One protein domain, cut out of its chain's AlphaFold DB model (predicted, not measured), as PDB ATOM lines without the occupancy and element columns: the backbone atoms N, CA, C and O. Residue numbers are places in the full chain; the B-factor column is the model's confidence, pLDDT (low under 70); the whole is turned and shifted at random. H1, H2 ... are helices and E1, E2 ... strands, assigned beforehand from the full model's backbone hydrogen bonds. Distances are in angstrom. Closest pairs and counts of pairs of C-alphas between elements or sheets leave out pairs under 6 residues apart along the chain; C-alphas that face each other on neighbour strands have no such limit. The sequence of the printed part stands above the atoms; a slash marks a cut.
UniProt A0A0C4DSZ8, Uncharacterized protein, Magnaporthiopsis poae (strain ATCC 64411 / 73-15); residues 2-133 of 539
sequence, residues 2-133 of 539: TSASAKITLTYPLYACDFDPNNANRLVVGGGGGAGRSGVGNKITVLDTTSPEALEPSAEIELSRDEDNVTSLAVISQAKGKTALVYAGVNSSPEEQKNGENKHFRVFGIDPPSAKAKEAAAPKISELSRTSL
ATOM      1  N   THR A   2    -155.155 134.213 155.558       61.78
ATOM      2  CA  THR A   2    -155.836 134.484 156.833       61.78
ATOM      3  C   THR A   2    -157.243 133.895 156.740       61.78
ATOM      4  O   THR A   2    -157.876 134.054 155.698       61.78
ATOM      5  N   SER A   3    -157.707 133.165 157.754       71.62
ATOM      6  CA  SER A   3    -159.006 132.472 157.686       71.62
ATOM      7  C   SER A   3    -160.187 133.408 157.911       71.62
ATOM      8  O   SER A   3    -161.254 133.175 157.362       71.62
ATOM      9  N   ALA A   4    -159.982 134.458 158.705       88.38
ATOM     10  CA  ALA A   4    -160.977 135.466 159.041       88.38
ATOM     11  C   ALA A   4    -160.282 136.785 159.403       88.38
ATOM     12  O   ALA A   4    -159.084 136.803 159.727       88.38
ATOM     13  N   SER A   5    -161.032 137.882 159.352       94.12
ATOM     14  CA  SER A   5    -160.596 139.179 159.856       94.12
ATOM     15  C   SER A   5    -161.768 139.963 160.417       94.12
ATOM     16  O   SER A   5    -162.807 140.038 159.765       94.12
ATOM     17  N   ALA A   6    -161.550 140.620 161.548       97.12
ATOM     18  CA  ALA A   6    -162.513 141.513 162.170       97.12
ATOM     19  C   ALA A   6    -161.997 142.957 162.105       97.12
ATOM     20  O   ALA A   6    -160.796 143.194 162.252       97.12
ATOM     21  N   LYS A   7    -162.891 143.921 161.863       97.62
ATOM     22  CA  LYS A   7    -162.560 145.346 161.716       97.62
ATOM     23  C   LYS A   7    -163.464 146.194 162.598       97.62
ATOM     24  O   LYS A   7    -164.669 145.981 162.621       97.62
ATOM     25  N   ILE A   8    -162.886 147.206 163.235       98.38
ATOM     26  CA  ILE A   8    -163.612 148.252 163.959       98.38
ATOM     27  C   ILE A   8    -163.099 149.631 163.547       98.38
ATOM     28  O   ILE A   8    -161.920 149.800 163.224       98.38
ATOM     29  N   THR A   9    -164.000 150.613 163.548       98.38
ATOM     30  CA  THR A   9    -163.667 152.034 163.417       98.38
ATOM     31  C   THR A   9    -163.959 152.707 164.751       98.38
ATOM     32  O   THR A   9    -165.090 152.665 165.222       98.38
ATOM     33  N   LEU A  10    -162.934 153.286 165.366       98.06
ATOM     34  CA  LEU A  10    -163.017 154.017 166.625       98.06
ATOM     35  C   LEU A  10    -163.243 155.511 166.368       98.06
ATOM     36  O   LEU A  10    -163.230 155.988 165.233       98.06
ATOM     37  N   THR A  11    -163.453 156.273 167.438       97.06
ATOM     38  CA  THR A  11    -163.737 157.714 167.349       97.06
ATOM     39  C   THR A  11    -162.476 158.579 167.247       97.06
ATOM     40  O   THR A  11    -162.579 159.799 167.302       97.06
ATOM     41  N   TYR A  12    -161.289 157.973 167.166       97.62
ATOM     42  CA  TYR A  12    -160.003 158.662 167.257       97.62
ATOM     43  C   TYR A  12    -158.908 157.930 166.453       97.62
ATOM     44  O   TYR A  12    -159.003 156.709 166.276       97.62
ATOM     45  N   PRO A  13    -157.877 158.639 165.954       97.56
ATOM     46  CA  PRO A  13    -156.803 158.042 165.161       97.56
ATOM     47  C   PRO A  13    -155.904 157.174 166.040       97.56
ATOM     48  O   PRO A  13    -155.659 157.498 167.201       97.56
ATOM     49  N   LEU A  14    -155.397 156.068 165.491       98.44
ATOM     50  CA  LEU A  14    -154.604 155.098 166.244       98.44
ATOM     51  C   LEU A  14    -153.125 155.199 165.880       98.44
ATOM     52  O   LEU A  14    -152.772 155.177 164.699       98.44
ATOM     53  N   TYR A  15    -152.263 155.234 166.894       98.06
ATOM     54  CA  TYR A  15    -150.807 155.321 166.726       98.06
ATOM     55  C   TYR A  15    -150.057 154.152 167.359       98.06
ATOM     56  O   TYR A  15    -148.965 153.818 166.906       98.06
ATOM     57  N   ALA A  16    -150.639 153.490 168.362       98.06
ATOM     58  CA  ALA A  16    -150.004 152.365 169.034       98.06
ATOM     59  C   ALA A  16    -150.989 151.227 169.321       98.06
ATOM     60  O   ALA A  16    -152.152 151.461 169.653       98.06
ATOM     61  N   CYS A  17    -150.517 149.987 169.203       98.38
ATOM     62  CA  CYS A  17    -151.271 148.800 169.581       98.38
ATOM     63  C   CYS A  17    -150.348 147.711 170.120       98.38
ATOM     64  O   CYS A  17    -149.239 147.542 169.609       98.38
ATOM     65  N   ASP A  18    -150.832 146.936 171.086       98.00
ATOM     66  CA  ASP A  18    -150.144 145.737 171.550       98.00
ATOM     67  C   ASP A  18    -151.112 144.735 172.194       98.00
ATOM     68  O   ASP A  18    -152.148 145.117 172.745       98.00
ATOM     69  N   PHE A  19    -150.797 143.444 172.103       96.19
ATOM     70  CA  PHE A  19    -151.588 142.390 172.739       96.19
ATOM     71  C   PHE A  19    -151.136 142.165 174.178       96.19
ATOM     72  O   PHE A  19    -149.950 142.220 174.484       96.19
ATOM     73  N   ASP A  20    -152.078 141.798 175.045       92.06
ATOM     74  CA  ASP A  20    -151.765 141.241 176.359       92.06
ATOM     75  C   ASP A  20    -150.953 139.934 176.192       92.06
ATOM     76  O   ASP A  20    -151.458 138.964 175.609       92.06
ATOM     77  N   PRO A  21    -149.703 139.852 176.699       88.19
ATOM     78  CA  PRO A  21    -148.861 138.667 176.518       88.19
ATOM     79  C   PRO A  21    -149.459 137.370 177.085       88.19
ATOM     80  O   PRO A  21    -149.137 136.279 176.609       88.19
ATOM     81  N   ASN A  22    -150.326 137.474 178.096       85.38
ATOM     82  CA  ASN A  22    -150.958 136.333 178.752       85.38
ATOM     83  C   ASN A  22    -152.388 136.080 178.250       85.38
ATOM     84  O   ASN A  22    -152.928 135.008 178.520       85.38
ATOM     85  N   ASN A  23    -152.984 137.006 177.498       87.81
ATOM     86  CA  ASN A  23    -154.325 136.886 176.943       87.81
ATOM     87  C   ASN A  23    -154.367 137.338 175.474       87.81
ATOM     88  O   ASN A  23    -154.614 138.499 175.163       87.81
ATOM     89  N   ALA A  24    -154.237 136.377 174.555       90.00
ATOM     90  CA  ALA A  24    -154.317 136.619 173.112       90.00
ATOM     91  C   ALA A  24    -155.668 137.192 172.637       90.00
ATOM     92  O   ALA A  24    -155.771 137.618 171.487       90.00
ATOM     93  N   ASN A  25    -156.703 137.204 173.486       92.00
ATOM     94  CA  ASN A  25    -157.995 137.797 173.161       92.00
ATOM     95  C   ASN A  25    -158.087 139.285 173.511       92.00
ATOM     96  O   ASN A  25    -159.036 139.934 173.085       92.00
ATOM     97  N   ARG A  26    -157.103 139.844 174.218       93.69
ATOM     98  CA  ARG A  26    -157.102 141.239 174.653       93.69
ATOM     99  C   ARG A  26    -156.083 142.052 173.857       93.69
ATOM    100  O   ARG A  26    -154.877 141.890 174.037       93.69
ATOM    101  N   LEU A  27    -156.581 142.948 173.013       97.75
ATOM    102  CA  LEU A  27    -155.777 143.905 172.256       97.75
ATOM    103  C   LEU A  27    -155.935 145.296 172.872       97.75
ATOM    104  O   LEU A  27    -157.053 145.753 173.069       97.75
ATOM    105  N   VAL A  28    -154.836 145.991 173.145       98.44
ATOM    106  CA  VAL A  28    -154.862 147.384 173.605       98.44
ATOM    107  C   VAL A  28    -154.473 148.289 172.445       98.44
ATOM    108  O   VAL A  28    -153.472 148.037 171.775       98.44
ATOM    109  N   VAL A  29    -155.250 149.344 172.207       98.69
ATOM    110  CA  VAL A  29    -154.978 150.366 171.189       98.69
ATOM    111  C   VAL A  29    -154.997 151.758 171.809       98.69
ATOM    112  O   VAL A  29    -155.787 152.039 172.708       98.69
ATOM    113  N   GLY A  30    -154.133 152.645 171.324       98.38
ATOM    114  CA  GLY A  30    -153.998 154.007 171.827       98.38
ATOM    115  C   GLY A  30    -153.772 155.018 170.710       98.38
ATOM    116  O   GLY A  30    -153.138 154.720 169.692       98.38
ATOM    117  N   GLY A  31    -154.295 156.221 170.914       98.19
ATOM    118  CA  GLY A  31    -154.072 157.358 170.032       98.19
ATOM    119  C   GLY A  31    -154.928 158.557 170.423       98.19
ATOM    120  O   GLY A  31    -155.258 158.712 171.600       98.19
ATOM    121  N   GLY A  32    -155.258 159.419 169.463       97.38
ATOM    122  CA  GLY A  32    -155.993 160.651 169.744       97.38
ATOM    123  C   GLY A  32    -155.686 161.816 168.813       97.38
ATOM    124  O   GLY A  32    -154.795 161.729 167.976       97.38
ATOM    125  N   GLY A  33    -156.435 162.908 168.956       94.81
ATOM    126  CA  GLY A  33    -156.264 164.119 168.150       94.81
ATOM    127  C   GLY A  33    -155.098 165.024 168.565       94.81
ATOM    128  O   GLY A  33    -154.915 166.062 167.933       94.81
ATOM    129  N   GLY A  34    -154.357 164.660 169.613       91.94
ATOM    130  CA  GLY A  34    -153.285 165.471 170.189       91.94
ATOM    131  C   GLY A  34    -153.817 166.526 171.157       91.94
ATOM    132  O   GLY A  34    -155.017 166.580 171.442       91.94
ATOM    133  N   ALA A  35    -152.924 167.367 171.672       84.75
ATOM    134  CA  ALA A  35    -153.314 168.477 172.536       84.75
ATOM    135  C   ALA A  35    -154.032 169.577 171.727       84.75
ATOM    136  O   ALA A  35    -153.518 170.055 170.712       84.75
ATOM    137  N   GLY A  36    -155.203 170.025 172.193       80.06
ATOM    138  CA  GLY A  36    -155.884 171.212 171.661       80.06
ATOM    139  C   GLY A  36    -157.312 170.996 171.151       80.06
ATOM    140  O   GLY A  36    -158.014 170.052 171.500       80.06
ATOM    141  N   ARG A  37    -157.793 171.938 170.328       75.00
ATOM    142  CA  ARG A  37    -159.212 172.052 169.927       75.00
ATOM    143  C   ARG A  37    -159.557 171.251 168.666       75.00
ATOM    144  O   ARG A  37    -160.316 171.724 167.827       75.00
ATOM    145  N   SER A  38    -159.003 170.047 168.524       79.94
ATOM    146  CA  SER A  38    -159.327 169.150 167.401       79.94
ATOM    147  C   SER A  38    -160.756 168.596 167.485       79.94
ATOM    148  O   SER A  38    -161.313 168.155 166.483       79.94
ATOM    149  N   GLY A  39    -161.349 168.597 168.686       86.00
ATOM    150  CA  GLY A  39    -162.629 167.945 168.968       86.00
ATOM    151  C   GLY A  39    -162.532 166.418 169.089       86.00
ATOM    152  O   GLY A  39    -163.536 165.773 169.375       86.00
ATOM    153  N   VAL A  40    -161.336 165.841 168.910       92.81
ATOM    154  CA  VAL A  40    -161.078 164.398 168.976       92.81
ATOM    155  C   VAL A  40    -160.330 164.074 170.268       92.81
ATOM    156  O   VAL A  40    -159.210 164.537 170.468       92.81
ATOM    157  N   GLY A  41    -160.943 163.268 171.138       94.06
ATOM    158  CA  GLY A  41    -160.352 162.877 172.421       94.06
ATOM    159  C   GLY A  41    -159.128 161.965 172.285       94.06
ATOM    160  O   GLY A  41    -159.009 161.192 171.330       94.06
ATOM    161  N   ASN A  42    -158.234 162.036 173.272       97.50
ATOM    162  CA  ASN A  42    -157.066 161.167 173.410       97.50
ATOM    163  C   ASN A  42    -157.440 159.962 174.275       97.50
ATOM    164  O   ASN A  42    -157.971 160.143 175.366       97.50
ATOM    165  N   LYS A  43    -157.239 158.734 173.785       97.94
ATOM    166  CA  LYS A  43    -157.863 157.540 174.379       97.94
ATOM    167  C   LYS A  43    -156.973 156.303 174.333       97.94
ATOM    168  O   LYS A  43    -156.195 156.103 173.395       97.94
ATOM    169  N   ILE A  44    -157.160 155.433 175.326       98.44
ATOM    170  CA  ILE A  44    -156.686 154.044 175.329       98.44
ATOM    171  C   ILE A  44    -157.909 153.132 175.415       98.44
ATOM    172  O   ILE A  44    -158.705 153.253 176.345       98.44
ATOM    173  N   THR A  45    -158.027 152.199 174.473       98.44
ATOM    174  CA  THR A  45    -159.146 151.253 174.374       98.44
ATOM    175  C   THR A  45    -158.635 149.822 174.418       98.44
ATOM    176  O   THR A  45    -157.654 149.474 173.759       98.44
ATOM    177  N   VAL A  46    -159.325 148.973 175.173       97.88
ATOM    178  CA  VAL A  46    -159.125 147.525 175.186       97.88
ATOM    179  C   VAL A  46    -160.183 146.886 174.297       97.88
ATOM    180  O   VAL A  46    -161.370 146.928 174.609       97.88
ATOM    181  N   LEU A  47    -159.751 146.269 173.205       97.62
ATOM    182  CA  LEU A  47    -160.593 145.540 172.267       97.62
ATOM    183  C   LEU A  47    -160.614 144.051 172.628       97.62
ATOM    184  O   LEU A  47    -159.558 143.426 172.787       97.62
ATOM    185  N   ASP A  48    -161.815 143.485 172.721       95.31
ATOM    186  CA  ASP A  48    -162.009 142.040 172.731       95.31
ATOM    187  C   ASP A  48    -161.883 141.507 171.300       95.31
ATOM    188  O   ASP A  48    -162.493 142.011 170.357       95.31
ATOM    189  N   THR A  49    -161.044 140.489 171.145       94.69
ATOM    190  CA  THR A  49    -160.768 139.814 169.875       94.69
ATOM    191  C   THR A  49    -161.205 138.349 169.906       94.69
ATOM    192  O   THR A  49    -160.777 137.562 169.064       94.69
ATOM    193  N   THR A  50    -161.978 137.924 170.912       92.38
ATOM    194  CA  THR A  50    -162.431 136.532 171.077       92.38
ATOM    195  C   THR A  50    -163.175 136.036 169.837       92.38
ATOM    196  O   THR A  50    -162.903 134.927 169.376       92.38
ATOM    197  N   SER A  51    -164.038 136.874 169.253       92.00
ATOM    198  CA  SER A  51    -164.666 136.592 167.962       92.00
ATOM    199  C   SER A  51    -163.686 136.851 166.805       92.00
ATOM    200  O   SER A  51    -163.082 137.921 166.738       92.00
ATOM    201  N   PRO A  52    -163.523 135.912 165.853       90.69
ATOM    202  CA  PRO A  52    -162.698 136.129 164.665       90.69
ATOM    203  C   PRO A  52    -163.344 137.071 163.631       90.69
ATOM    204  O   PRO A  52    -162.664 137.473 162.685       90.69
ATOM    205  N   GLU A  53    -164.630 137.402 163.794       92.75
ATOM    206  CA  GLU A  53    -165.432 138.191 162.844       92.75
ATOM    207  C   GLU A  53    -165.829 139.573 163.383       92.75
ATOM    208  O   GLU A  53    -166.086 140.484 162.597       92.75
ATOM    209  N   ALA A  54    -165.812 139.765 164.705       93.81
ATOM    210  CA  ALA A  54    -166.192 141.015 165.357       93.81
ATOM    211  C   ALA A  54    -165.126 141.484 166.358       93.81
ATOM    212  O   ALA A  54    -164.508 140.678 167.049       93.81
ATOM    213  N   LEU A  55    -164.922 142.802 166.422       96.12
ATOM    214  CA  LEU A  55    -164.105 143.470 167.435       96.12
ATOM    215  C   LEU A  55    -165.007 144.383 168.250       96.12
ATOM    216  O   LEU A  55    -165.735 145.186 167.668       96.12
ATOM    217  N   GLU A  56    -164.909 144.298 169.572       94.94
ATOM    218  CA  GLU A  56    -165.752 145.077 170.478       94.94
ATOM    219  C   GLU A  56    -164.902 145.815 171.519       94.94
ATOM    220  O   GLU A  56    -163.978 145.223 172.092       94.94
ATOM    221  N   PRO A  57    -165.169 147.104 171.792       96.50
ATOM    222  CA  PRO A  57    -164.556 147.803 172.912       96.50
ATOM    223  C   PRO A  57    -165.038 147.198 174.232       96.50
ATOM    224  O   PRO A  57    -166.219 147.240 174.554       96.50
ATOM    225  N   SER A  58    -164.108 146.651 175.009       94.19
ATOM    226  CA  SER A  58    -164.379 146.075 176.332       94.19
ATOM    227  C   SER A  58    -164.117 147.060 177.473       94.19
ATOM    228  O   SER A  58    -164.727 146.946 178.529       94.19
ATOM    229  N   ALA A  59    -163.213 148.023 177.275       95.06
ATOM    230  CA  ALA A  59    -162.943 149.112 178.207       95.06
ATOM    231  C   ALA A  59    -162.272 150.277 177.483       95.06
ATOM    232  O   ALA A  59    -161.545 150.068 176.511       95.06
ATOM    233  N   GLU A  60    -162.463 151.489 177.988       96.50
ATOM    234  CA  GLU A  60    -161.856 152.703 177.448       96.50
ATOM    235  C   GLU A  60    -161.507 153.660 178.593       96.50
ATOM    236  O   GLU A  60    -162.203 153.714 179.609       96.50
ATOM    237  N   ILE A  61    -160.417 154.406 178.430       97.25
ATOM    238  CA  ILE A  61    -160.091 155.576 179.243       97.25
ATOM    239  C   ILE A  61    -159.810 156.753 178.312       97.25
ATOM    240  O   ILE A  61    -159.022 156.640 177.368       97.25
ATOM    241  N   GLU A  62    -160.462 157.879 178.586       96.88
ATOM    242  CA  GLU A  62    -160.189 159.158 177.938       96.88
ATOM    243  C   GLU A  62    -159.174 159.938 178.782       96.88
ATOM    244  O   GLU A  62    -159.303 160.042 180.002       96.88
ATOM    245  N   LEU A  63    -158.123 160.421 178.125       96.19
ATOM    246  CA  LEU A  63    -157.068 161.246 178.703       96.19
ATOM    247  C   LEU A  63    -157.507 162.716 178.715       96.19
ATOM    248  O   LEU A  63    -158.507 163.083 178.090       96.19
ATOM    249  N   SER A  64    -156.755 163.577 179.406       94.31
ATOM    250  CA  SER A  64    -157.047 165.010 179.369       94.31
ATOM    251  C   SER A  64    -156.962 165.551 177.939       94.31
ATOM    252  O   SER A  64    -156.119 165.136 177.144       94.31
ATOM    253  N   ARG A  65    -157.822 166.524 177.626       92.75
ATOM    254  CA  ARG A  65    -157.838 167.223 176.329       92.75
ATOM    255  C   ARG A  65    -156.654 168.173 176.148       92.75
ATOM    256  O   ARG A  65    -156.336 168.547 175.022       92.75
ATOM    257  N   ASP A  66    -156.030 168.558 177.256       92.94
ATOM    258  CA  ASP A  66    -154.876 169.457 177.270       92.94
ATOM    259  C   ASP A  66    -153.557 168.702 177.079       92.94
ATOM    260  O   ASP A  66    -152.528 169.306 176.786       92.94
ATOM    261  N   GLU A  67    -153.584 167.379 177.246       93.12
ATOM    262  CA  GLU A  67    -152.435 166.491 177.094       93.12
ATOM    263  C   GLU A  67    -152.368 165.934 175.667       93.12
ATOM    264  O   GLU A  67    -153.349 165.963 174.922       93.12
ATOM    265  N   ASP A  68    -151.200 165.431 175.275       95.31
ATOM    266  CA  ASP A  68    -150.990 164.911 173.925       95.31
ATOM    267  C   ASP A  68    -151.638 163.528 173.714       95.31
ATOM    268  O   ASP A  68    -152.106 162.879 174.654       95.31
ATOM    269  N   ASN A  69    -151.669 163.039 172.474       96.62
ATOM    270  CA  ASN A  69    -152.154 161.694 172.183       96.62
ATOM    271  C   ASN A  69    -151.147 160.607 172.587       96.62
ATOM    272  O   ASN A  69    -149.950 160.835 172.750       96.62
ATOM    273  N   VAL A  70    -151.633 159.367 172.678       98.06
ATOM    274  CA  VAL A  70    -150.754 158.200 172.822       98.06
ATOM    275  C   VAL A  70    -149.943 158.021 171.541       98.06
ATOM    276  O   VAL A  70    -150.529 157.927 170.463       98.06
ATOM    277  N   THR A  71    -148.617 157.945 171.646       97.19
ATOM    278  CA  THR A  71    -147.697 157.793 170.499       97.19
ATOM    279  C   THR A  71    -147.028 156.423 170.444       97.19
ATOM    280  O   THR A  71    -146.668 155.941 169.374       97.19
ATOM    281  N   SER A  72    -146.861 155.771 171.593       98.06
ATOM    282  CA  SER A  72    -146.292 154.429 171.712       98.06
ATOM    283  C   SER A  72    -146.899 153.701 172.906       98.06
ATOM    284  O   SER A  72    -147.333 154.334 173.868       98.06
ATOM    285  N   LEU A  73    -146.961 152.372 172.829       97.50
ATOM    286  CA  LEU A  73    -147.607 151.531 173.831       97.50
ATOM    287  C   LEU A  73    -146.929 150.161 173.892       97.50
ATOM    288  O   LEU A  73    -146.509 149.642 172.855       97.50
ATOM    289  N   ALA A  74    -146.840 149.584 175.089       96.81
ATOM    290  CA  ALA A  74    -146.485 148.183 175.288       96.81
ATOM    291  C   ALA A  74    -147.227 147.598 176.502       96.81
ATOM    292  O   ALA A  74    -147.371 148.269 177.530       96.81
ATOM    293  N   VAL A  75    -147.710 146.358 176.384       94.88
ATOM    294  CA  VAL A  75    -148.521 145.703 177.423       94.88
ATOM    295  C   VAL A  75    -147.690 144.684 178.194       94.88
ATOM    296  O   VAL A  75    -146.973 143.860 177.628       94.88
ATOM    297  N   ILE A  76    -147.821 144.711 179.517       88.19
ATOM    298  CA  ILE A  76    -147.252 143.719 180.426       88.19
ATOM    299  C   ILE A  76    -148.372 143.018 181.153       88.19
ATOM    300  O   ILE A  76    -149.235 143.651 181.758       88.19
ATOM    301  N   SER A  77    -148.280 141.699 181.200       75.56
ATOM    302  CA  SER A  77    -149.215 140.906 181.975       75.56
ATOM    303  C   SER A  77    -148.542 140.342 183.200       75.56
ATOM    304  O   SER A  77    -147.531 139.645 183.131       75.56
ATOM    305  N   GLN A  78    -149.145 140.654 184.338       72.12
ATOM    306  CA  GLN A  78    -148.822 140.034 185.607       72.12
ATOM    307  C   GLN A  78    -149.378 138.600 185.638       72.12
ATOM    308  O   GLN A  78    -150.017 138.125 184.689       72.12
ATOM    309  N   ALA A  79    -149.123 137.887 186.737       66.75
ATOM    310  CA  ALA A  79    -149.721 136.575 186.968       66.75
ATOM    311  C   ALA A  79    -151.250 136.608 186.765       66.75
ATOM    312  O   ALA A  79    -151.902 137.626 187.005       66.75
ATOM    313  N   LYS A  80    -151.819 135.481 186.326       61.84
ATOM    314  CA  LYS A  80    -153.245 135.349 185.995       61.84
ATOM    315  C   LYS A  80    -154.145 135.910 187.106       61.84
ATOM    316  O   LYS A  80    -153.939 135.615 188.280       61.84
ATOM    317  N   GLY A  81    -155.144 136.705 186.718       65.38
ATOM    318  CA  GLY A  81    -156.086 137.342 187.646       65.38
ATOM    319  C   GLY A  81    -155.570 138.622 188.315       65.38
ATOM    320  O   GLY A  81    -156.283 139.191 189.133       65.38
ATOM    321  N   LYS A  82    -154.362 139.090 187.975       78.50
ATOM    322  CA  LYS A  82    -153.850 140.402 188.388       78.50
ATOM    323  C   LYS A  82    -154.031 141.446 187.284       78.50
ATOM    324  O   LYS A  82    -154.221 141.103 186.117       78.50
ATOM    325  N   THR A  83    -153.938 142.711 187.675       85.44
ATOM    326  CA  THR A  83    -153.942 143.883 186.796       85.44
ATOM    327  C   THR A  83    -152.864 143.754 185.715       85.44
ATOM    328  O   THR A  83    -151.686 143.557 186.027       85.44
ATOM    329  N   ALA A  84    -153.259 143.854 184.444       90.94
ATOM    330  CA  ALA A  84    -152.302 144.022 183.350       90.94
ATOM    331  C   ALA A  84    -151.847 145.486 183.309       90.94
ATOM    332  O   ALA A  84    -152.636 146.383 183.590       90.94
ATOM    333  N   LEU A  85    -150.584 145.737 182.987       93.69
ATOM    334  CA  LEU A  85    -150.015 147.079 182.915       93.69
ATOM    335  C   LEU A  85    -149.865 147.508 181.460       93.69
ATOM    336  O   LEU A  85    -149.438 146.726 180.613       93.69
ATOM    337  N   VAL A  86    -150.156 148.769 181.187       96.44
ATOM    338  CA  VAL A  86    -149.961 149.401 179.887       96.44
ATOM    339  C   VAL A  86    -148.984 150.546 180.070       96.44
ATOM    340  O   VAL A  86    -149.281 151.510 180.773       96.44
ATOM    341  N   TYR A  87    -147.824 150.438 179.434       97.25
ATOM    342  CA  TYR A  87    -146.838 151.507 179.372       97.25
ATOM    343  C   TYR A  87    -147.084 152.320 178.115       97.25
ATOM    344  O   TYR A  87    -147.053 151.761 177.021       97.25
ATOM    345  N   ALA A  88    -147.334 153.616 178.265       97.94
ATOM    346  CA  ALA A  88    -147.708 154.490 177.165       97.94
ATOM    347  C   ALA A  88    -146.866 155.768 177.149       97.94
ATOM    348  O   ALA A  88    -146.575 156.349 178.195       97.94
ATOM    349  N   GLY A  89    -146.493 156.201 175.947       98.00
ATOM    350  CA  GLY A  89    -145.928 157.522 175.699       98.00
ATOM    351  C   GLY A  89    -147.043 158.514 175.406       98.00
ATOM    352  O   GLY A  89    -147.765 158.332 174.428       98.00
ATOM    353  N   VAL A  90    -147.197 159.514 176.269       97.75
ATOM    354  CA  VAL A  90    -148.231 160.553 176.207       97.75
ATOM    355  C   VAL A  90    -147.653 161.836 176.800       97.75
ATOM    356  O   VAL A  90    -147.627 161.981 178.028       97.75
ATOM    357  N   ASN A  91    -147.191 162.759 175.957       96.75
ATOM    358  CA  ASN A  91    -146.621 164.025 176.416       96.75
ATOM    359  C   ASN A  91    -147.596 164.795 177.329       96.75
ATOM    360  O   ASN A  91    -148.820 164.727 177.190       96.75
ATOM    361  N   SER A  92    -147.034 165.502 178.309       95.50
ATOM    362  CA  SER A  92    -147.775 166.436 179.166       95.50
ATOM    363  C   SER A  92    -148.312 167.617 178.355       95.50
ATOM    364  O   SER A  92    -148.009 167.755 177.167       95.50
ATOM    365  N   SER A  93    -149.121 168.473 178.971       94.19
ATOM    366  CA  SER A  93    -149.679 169.625 178.259       94.19
ATOM    367  C   SER A  93    -148.578 170.540 177.695       94.19
ATOM    368  O   SER A  93    -147.479 170.604 178.257       94.19
ATOM    369  N   PRO A  94    -148.831 171.289 176.604       92.12
ATOM    370  CA  PRO A  94    -147.857 172.245 176.078       92.12
ATOM    371  C   PRO A  94    -147.384 173.275 177.118       92.12
ATOM    372  O   PRO A  94    -146.268 173.782 177.024       92.12
ATOM    373  N   GLU A  95    -148.221 173.593 178.107       91.69
ATOM    374  CA  GLU A  95    -147.888 174.493 179.215       91.69
ATOM    375  C   GLU A  95    -146.892 173.854 180.192       91.69
ATOM    376  O   GLU A  95    -145.855 174.447 180.487       91.69
ATOM    377  N   GLU A  96    -147.143 172.619 180.632       92.25
ATOM    378  CA  GLU A  96    -146.213 171.871 181.490       92.25
ATOM    379  C   GLU A  96    -144.872 171.623 180.785       92.25
ATOM    380  O   GLU A  96    -143.806 171.812 181.377       92.25
ATOM    381  N   GLN A  97    -144.906 171.301 179.486       91.38
ATOM    382  CA  GLN A  97    -143.699 171.108 178.682       91.38
ATOM    383  C   GLN A  97    -142.844 172.381 178.606       91.38
ATOM    384  O   GLN A  97    -141.624 172.306 178.770       91.38
ATOM    385  N   LYS A  98    -143.461 173.563 178.438       89.12
ATOM    386  CA  LYS A  98    -142.750 174.858 178.480       89.12
ATOM    387  C   LYS A  98    -142.085 175.117 179.831       89.12
ATOM    388  O   LYS A  98    -141.003 175.700 179.870       89.12
ATOM    389  N   ASN A  99    -142.687 174.638 180.917       89.31
ATOM    390  CA  ASN A  99    -142.115 174.715 182.263       89.31
ATOM    391  C   ASN A  99    -141.011 173.666 182.506       89.31
ATOM    392  O   ASN A  99    -140.410 173.624 183.579       89.31
ATOM    393  N   GLY A 100    -140.697 172.834 181.510       86.31
ATOM    394  CA  GLY A 100    -139.701 171.772 181.611       86.31
ATOM    395  C   GLY A 100    -140.201 170.527 182.344       86.31
ATOM    396  O   GLY A 100    -139.382 169.681 182.708       86.31
ATOM    397  N   GLU A 101    -141.513 170.396 182.549       90.38
ATOM    398  CA  GLU A 101    -142.147 169.225 183.146       90.38
ATOM    399  C   GLU A 101    -142.870 168.408 182.070       90.38
ATOM    400  O   GLU A 101    -143.987 168.718 181.673       90.38
ATOM    401  N   ASN A 102    -142.250 167.320 181.607       94.38
ATOM    402  CA  ASN A 102    -142.899 166.388 180.684       94.38
ATOM    403  C   ASN A 102    -142.975 164.976 181.281       94.38
ATOM    404  O   ASN A 102    -142.088 164.145 181.075       94.38
ATOM    405  N   LYS A 103    -144.053 164.686 182.017       95.38
ATOM    406  CA  LYS A 103    -144.365 163.364 182.596       95.38
ATOM    407  C   LYS A 103    -144.951 162.434 181.525       95.38
ATOM    408  O   LYS A 103    -146.051 161.905 181.676       95.38
ATOM    409  N   HIS A 104    -144.208 162.272 180.431       95.94
ATOM    410  CA  HIS A 104    -144.671 161.607 179.215       95.94
ATOM    411  C   HIS A 104    -144.884 160.102 179.369       95.94
ATOM    412  O   HIS A 104    -145.669 159.514 178.630       95.94
ATOM    413  N   PHE A 105    -144.163 159.452 180.283       97.06
ATOM    414  CA  PHE A 105    -144.214 158.006 180.423       97.06
ATOM    415  C   PHE A 105    -145.275 157.629 181.452       97.06
ATOM    416  O   PHE A 105    -145.097 157.841 182.655       97.06
ATOM    417  N   ARG A 106    -146.390 157.079 180.970       96.31
ATOM    418  CA  ARG A 106    -147.571 156.757 181.774       96.31
ATOM    419  C   ARG A 106    -147.744 155.259 181.928       96.31
ATOM    420  O   ARG A 106    -147.473 154.492 181.005       96.31
ATOM    421  N   VAL A 107    -148.227 154.856 183.095       96.50
ATOM    422  CA  VAL A 107    -148.566 153.470 183.412       96.50
ATOM    423  C   VAL A 107    -150.045 153.402 183.731       96.50
ATOM    424  O   VAL A 107    -150.496 154.027 184.688       96.50
ATOM    425  N   PHE A 108    -150.781 152.609 182.963       96.44
ATOM    426  CA  PHE A 108    -152.185 152.310 183.220       96.44
ATOM    427  C   PHE A 108    -152.343 150.864 183.685       96.44
ATOM    428  O   PHE A 108    -151.617 149.979 183.238       96.44
ATOM    429  N   GLY A 109    -153.293 150.623 184.579       94.75
ATOM    430  CA  GLY A 109    -153.721 149.303 185.012       94.75
ATOM    431  C   GLY A 109    -155.021 148.913 184.325       94.75
ATOM    432  O   GLY A 109    -155.960 149.703 184.305       94.75
ATOM    433  N   ILE A 110    -155.076 147.701 183.778       93.62
ATOM    434  CA  ILE A 110    -156.296 147.048 183.300       93.62
ATOM    435  C   ILE A 110    -156.680 145.996 184.335       93.62
ATOM    436  O   ILE A 110    -156.122 144.890 184.358       93.62
ATOM    437  N   ASP A 111    -157.620 146.352 185.200       90.06
ATOM    438  CA  ASP A 111    -158.115 145.465 186.241       90.06
ATOM    439  C   ASP A 111    -159.065 144.418 185.648       90.06
ATOM    440  O   ASP A 111    -159.886 144.737 184.775       90.06
ATOM    441  N   PRO A 112    -158.970 143.151 186.091       83.00
ATOM    442  CA  PRO A 112    -159.929 142.139 185.688       83.00
ATOM    443  C   PRO A 112    -161.337 142.482 186.211       83.00
ATOM    444  O   PRO A 112    -161.470 143.200 187.206       83.00
ATOM    445  N   PRO A 113    -162.388 141.922 185.585       77.25
ATOM    446  CA  PRO A 113    -163.753 141.981 186.102       77.25
ATOM    447  C   PRO A 113    -163.806 141.641 187.595       77.25
ATOM    448  O   PRO A 113    -163.228 140.642 188.030       77.25
ATOM    449  N   SER A 114    -164.509 142.448 188.392       68.00
ATOM    450  CA  SER A 114    -164.693 142.155 189.817       68.00
ATOM    451  C   SER A 114    -165.457 140.843 189.994       68.00
ATOM    452  O   SER A 114    -166.615 140.740 189.596       68.00
ATOM    453  N   ALA A 115    -164.853 139.866 190.678       60.50
ATOM    454  CA  ALA A 115    -165.499 138.591 191.010       60.50
ATOM    455  C   ALA A 115    -166.737 138.738 191.925       60.50
ATOM    456  O   ALA A 115    -167.462 137.772 192.139       60.50
ATOM    457  N   LYS A 116    -166.971 139.933 192.492       56.62
ATOM    458  CA  LYS A 116    -168.122 140.251 193.354       56.62
ATOM    459  C   LYS A 116    -169.274 140.941 192.608       56.62
ATOM    460  O   LYS A 116    -170.298 141.221 193.229       56.62
ATOM    461  N   ALA A 117    -169.121 141.246 191.319       56.47
ATOM    462  CA  ALA A 117    -170.201 141.805 190.513       56.47
ATOM    463  C   ALA A 117    -171.158 140.685 190.068       56.47
ATOM    464  O   ALA A 117    -170.719 139.634 189.608       56.47
ATOM    465  N   LYS A 118    -172.469 140.899 190.237       46.69
ATOM    466  CA  LYS A 118    -173.524 139.943 189.843       46.69
ATOM    467  C   LYS A 118    -173.772 139.895 188.326       46.69
ATOM    468  O   LYS A 118    -174.474 139.008 187.860       46.69
ATOM    469  N   GLU A 119    -173.164 140.809 187.578       50.38
ATOM    470  CA  GLU A 119    -173.125 140.848 186.115       50.38
ATOM    471  C   GLU A 119    -171.666 140.792 185.650       50.38
ATOM    472  O   GLU A 119    -170.757 141.121 186.420       50.38
ATOM    473  N   ALA A 120    -171.434 140.370 184.403       55.75
ATOM    474  CA  ALA A 120    -170.111 140.335 183.784       55.75
ATOM    475  C   ALA A 120    -169.522 141.755 183.700       55.75
ATOM    476  O   ALA A 120    -169.688 142.457 182.707       55.75
ATOM    477  N   ALA A 121    -168.871 142.205 184.774       64.25
ATOM    478  CA  ALA A 121    -168.309 143.543 184.854       64.25
ATOM    479  C   ALA A 121    -167.219 143.718 183.792       64.25
ATOM    480  O   ALA A 121    -166.291 142.914 183.704       64.25
ATOM    481  N   ALA A 122    -167.315 144.780 183.000       72.56
ATOM    482  CA  ALA A 122    -166.272 145.156 182.058       72.56
ATOM    483  C   ALA A 122    -164.924 145.377 182.784       72.56
ATOM    484  O   ALA A 122    -164.913 145.802 183.948       72.56
ATOM    485  N   PRO A 123    -163.777 145.092 182.136       84.44
ATOM    486  CA  PRO A 123    -162.480 145.471 182.683       84.44
ATOM    487  C   PRO A 123    -162.420 146.987 182.915       84.44
ATOM    488  O   PRO A 123    -163.020 147.767 182.181       84.44
ATOM    489  N   LYS A 124    -161.685 147.422 183.941       91.31
ATOM    490  CA  LYS A 124    -161.516 148.849 184.249       91.31
ATOM    491  C   LYS A 124    -160.097 149.284 183.921       91.31
ATOM    492  O   LYS A 124    -159.150 148.625 184.340       91.31
ATOM    493  N   ILE A 125    -159.958 150.403 183.211       95.31
ATOM    494  CA  ILE A 125    -158.661 151.043 182.973       95.31
ATOM    495  C   ILE A 125    -158.498 152.198 183.966       95.31
ATOM    496  O   ILE A 125    -159.417 152.995 184.154       95.31
ATOM    497  N   SER A 126    -157.343 152.288 184.619       95.38
ATOM    498  CA  SER A 126    -157.000 153.398 185.514       95.38
ATOM    499  C   SER A 126    -155.541 153.802 185.347       95.38
ATOM    500  O   SER A 126    -154.692 152.961 185.066       95.38
ATOM    501  N   GLU A 127    -155.231 155.089 185.493       95.69
ATOM    502  CA  GLU A 127    -153.839 155.540 185.524       95.69
ATOM    503  C   GLU A 127    -153.230 155.246 186.901       95.69
ATOM    504  O   GLU A 127    -153.809 155.589 187.930       95.69
ATOM    505  N   LEU A 128    -152.064 154.601 186.916       95.00
ATOM    506  CA  LEU A 128    -151.354 154.196 188.129       95.00
ATOM    507  C   LEU A 128    -150.186 155.127 188.451       95.00
ATOM    508  O   LEU A 128    -149.914 155.406 189.615       95.00
ATOM    509  N   SER A 129    -149.455 155.575 187.427       95.31
ATOM    510  CA  SER A 129    -148.328 156.495 187.598       95.31
ATOM    511  C   SER A 129    -147.989 157.224 186.301       95.31
ATOM    512  O   SER A 129    -148.257 156.730 185.205       95.31
ATOM    513  N   ARG A 130    -147.330 158.374 186.443       94.94
ATOM    514  CA  ARG A 130    -146.717 159.135 185.353       94.94
ATOM    515  C   ARG A 130    -145.326 159.593 185.774       94.94
ATOM    516  O   ARG A 130    -145.104 159.942 186.934       94.94
ATOM    517  N   THR A 131    -144.363 159.561 184.865       95.06
ATOM    518  CA  THR A 131    -142.958 159.871 185.165       95.06
ATOM    519  C   THR A 131    -142.289 160.520 183.957       95.06
ATOM    520  O   THR A 131    -142.654 160.250 182.814       95.06
ATOM    521  N   SER A 132    -141.304 161.386 184.200       95.00
ATOM    522  CA  SER A 132    -140.419 161.887 183.145       95.00
ATOM    523  C   SER A 132    -139.186 160.986 183.040       95.00
ATOM    524  O   SER A 132    -138.371 160.941 183.963       95.00
ATOM    525  N   LEU A 133    -139.066 160.224 181.948       94.44
ATOM    526  CA  LEU A 133    -137.903 159.363 181.700       94.44
ATOM    527  C   LEU A 133    -136.754 160.101 181.005       94.44
ATOM    528  O   LEU A 133    -135.592 159.939 181.386       94.44
TER     529      LEU A 133
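Overview. This is residues 2 to 133 of the 539 residues of an uncharacterized protein of Magnaporthiopsis poae (strain ATCC 64411 / 73-15) (UniProt A0A0C4DSZ8). Two strongly twisted sheets of four strands each, E2 to E5 and E6 to E9, lie face to face as a sandwich, and the edge strands E2 and E6 come close together, as do E5 and E9. Strand E1 lies outside this sandwich, the short helix H1 lies at one end in the connection from E7 to E8, and residues 115 to 120 of the link from E8 to E9 stick out. The printed part has 132 residues, with nine named strands and one named helix in the order E1 to E7, H1, E8, E9; the class is mostly strand. Both sheets are antiparallel, with the orders E2, E3, E4, E5 and E6, E7, E8, E9. The whole is compact, with a radius of gyration of the C-alphas of 15.4 A, and elongated in outline, with spans of 47, 30 and 28 A.

Along the chain. E1, residues 4 to 9, begins at C-alpha 4 (-160.977, 135.466, 159.041). E2 is residues 14 to 20, and E3, residues 23 to 31, is 21.6 A long and bends by 51 degrees at residue 26. E4 is residues 43 to 48, E5 56 to 62, E6 72 to 76 and E7 84 to 89. H1, residues 94 to 98, begins at C-alpha 94 (-147.857, 172.245, 176.078). E8, residues 105 to 111, is 19.6 A long. E9, residues 124 to 131, is 21.6 A long and ends at C-alpha 131 (-142.958, 159.871, 185.165).

Arrangement. E2, E3, E4 and E5 form a meander, each strand the antiparallel neighbour of the one before. Within hydrogen-bond range are N 18 and O 28, 2.9 A, across the hairpin E2 and E3; N 29 and O 45, 2.9 A, across the hairpin E3 and E4; and N 46 and O 59, 2.8 A, across the hairpin E4 and E5. In the other sheet, N 74 and O 87, 2.9 A, N 86 and O 108, 2.8 A, and N 107 and O 129, 2.8 A, are within hydrogen-bond range. The sheets' strands stand at 32 degrees to each other. The closest C-alphas of E2 and E6 are Ala 16 and Ser 72, 5.0 A, and of E5 and E9 Ile 61 and Ile 125, 6.0 A. E1 pairs with no named strand; its Ile 8 has its C-alpha 7.6 A from that of Glu 56 in E5. H1 is on neither sheet, and its O i to N i+4 pair is within hydrogen-bond range.

Size, cuts and confidence. The C-alphas of Ser 3 and Asn 99, the two farthest apart, are 51.7 A apart. The printed part has no cut. The links E3 to E4 and E8 to E9 are long. Mean pLDDT of the printed part is 90.0; residue 2, residues 79 to 81 and residues 114 to 121 are under 70.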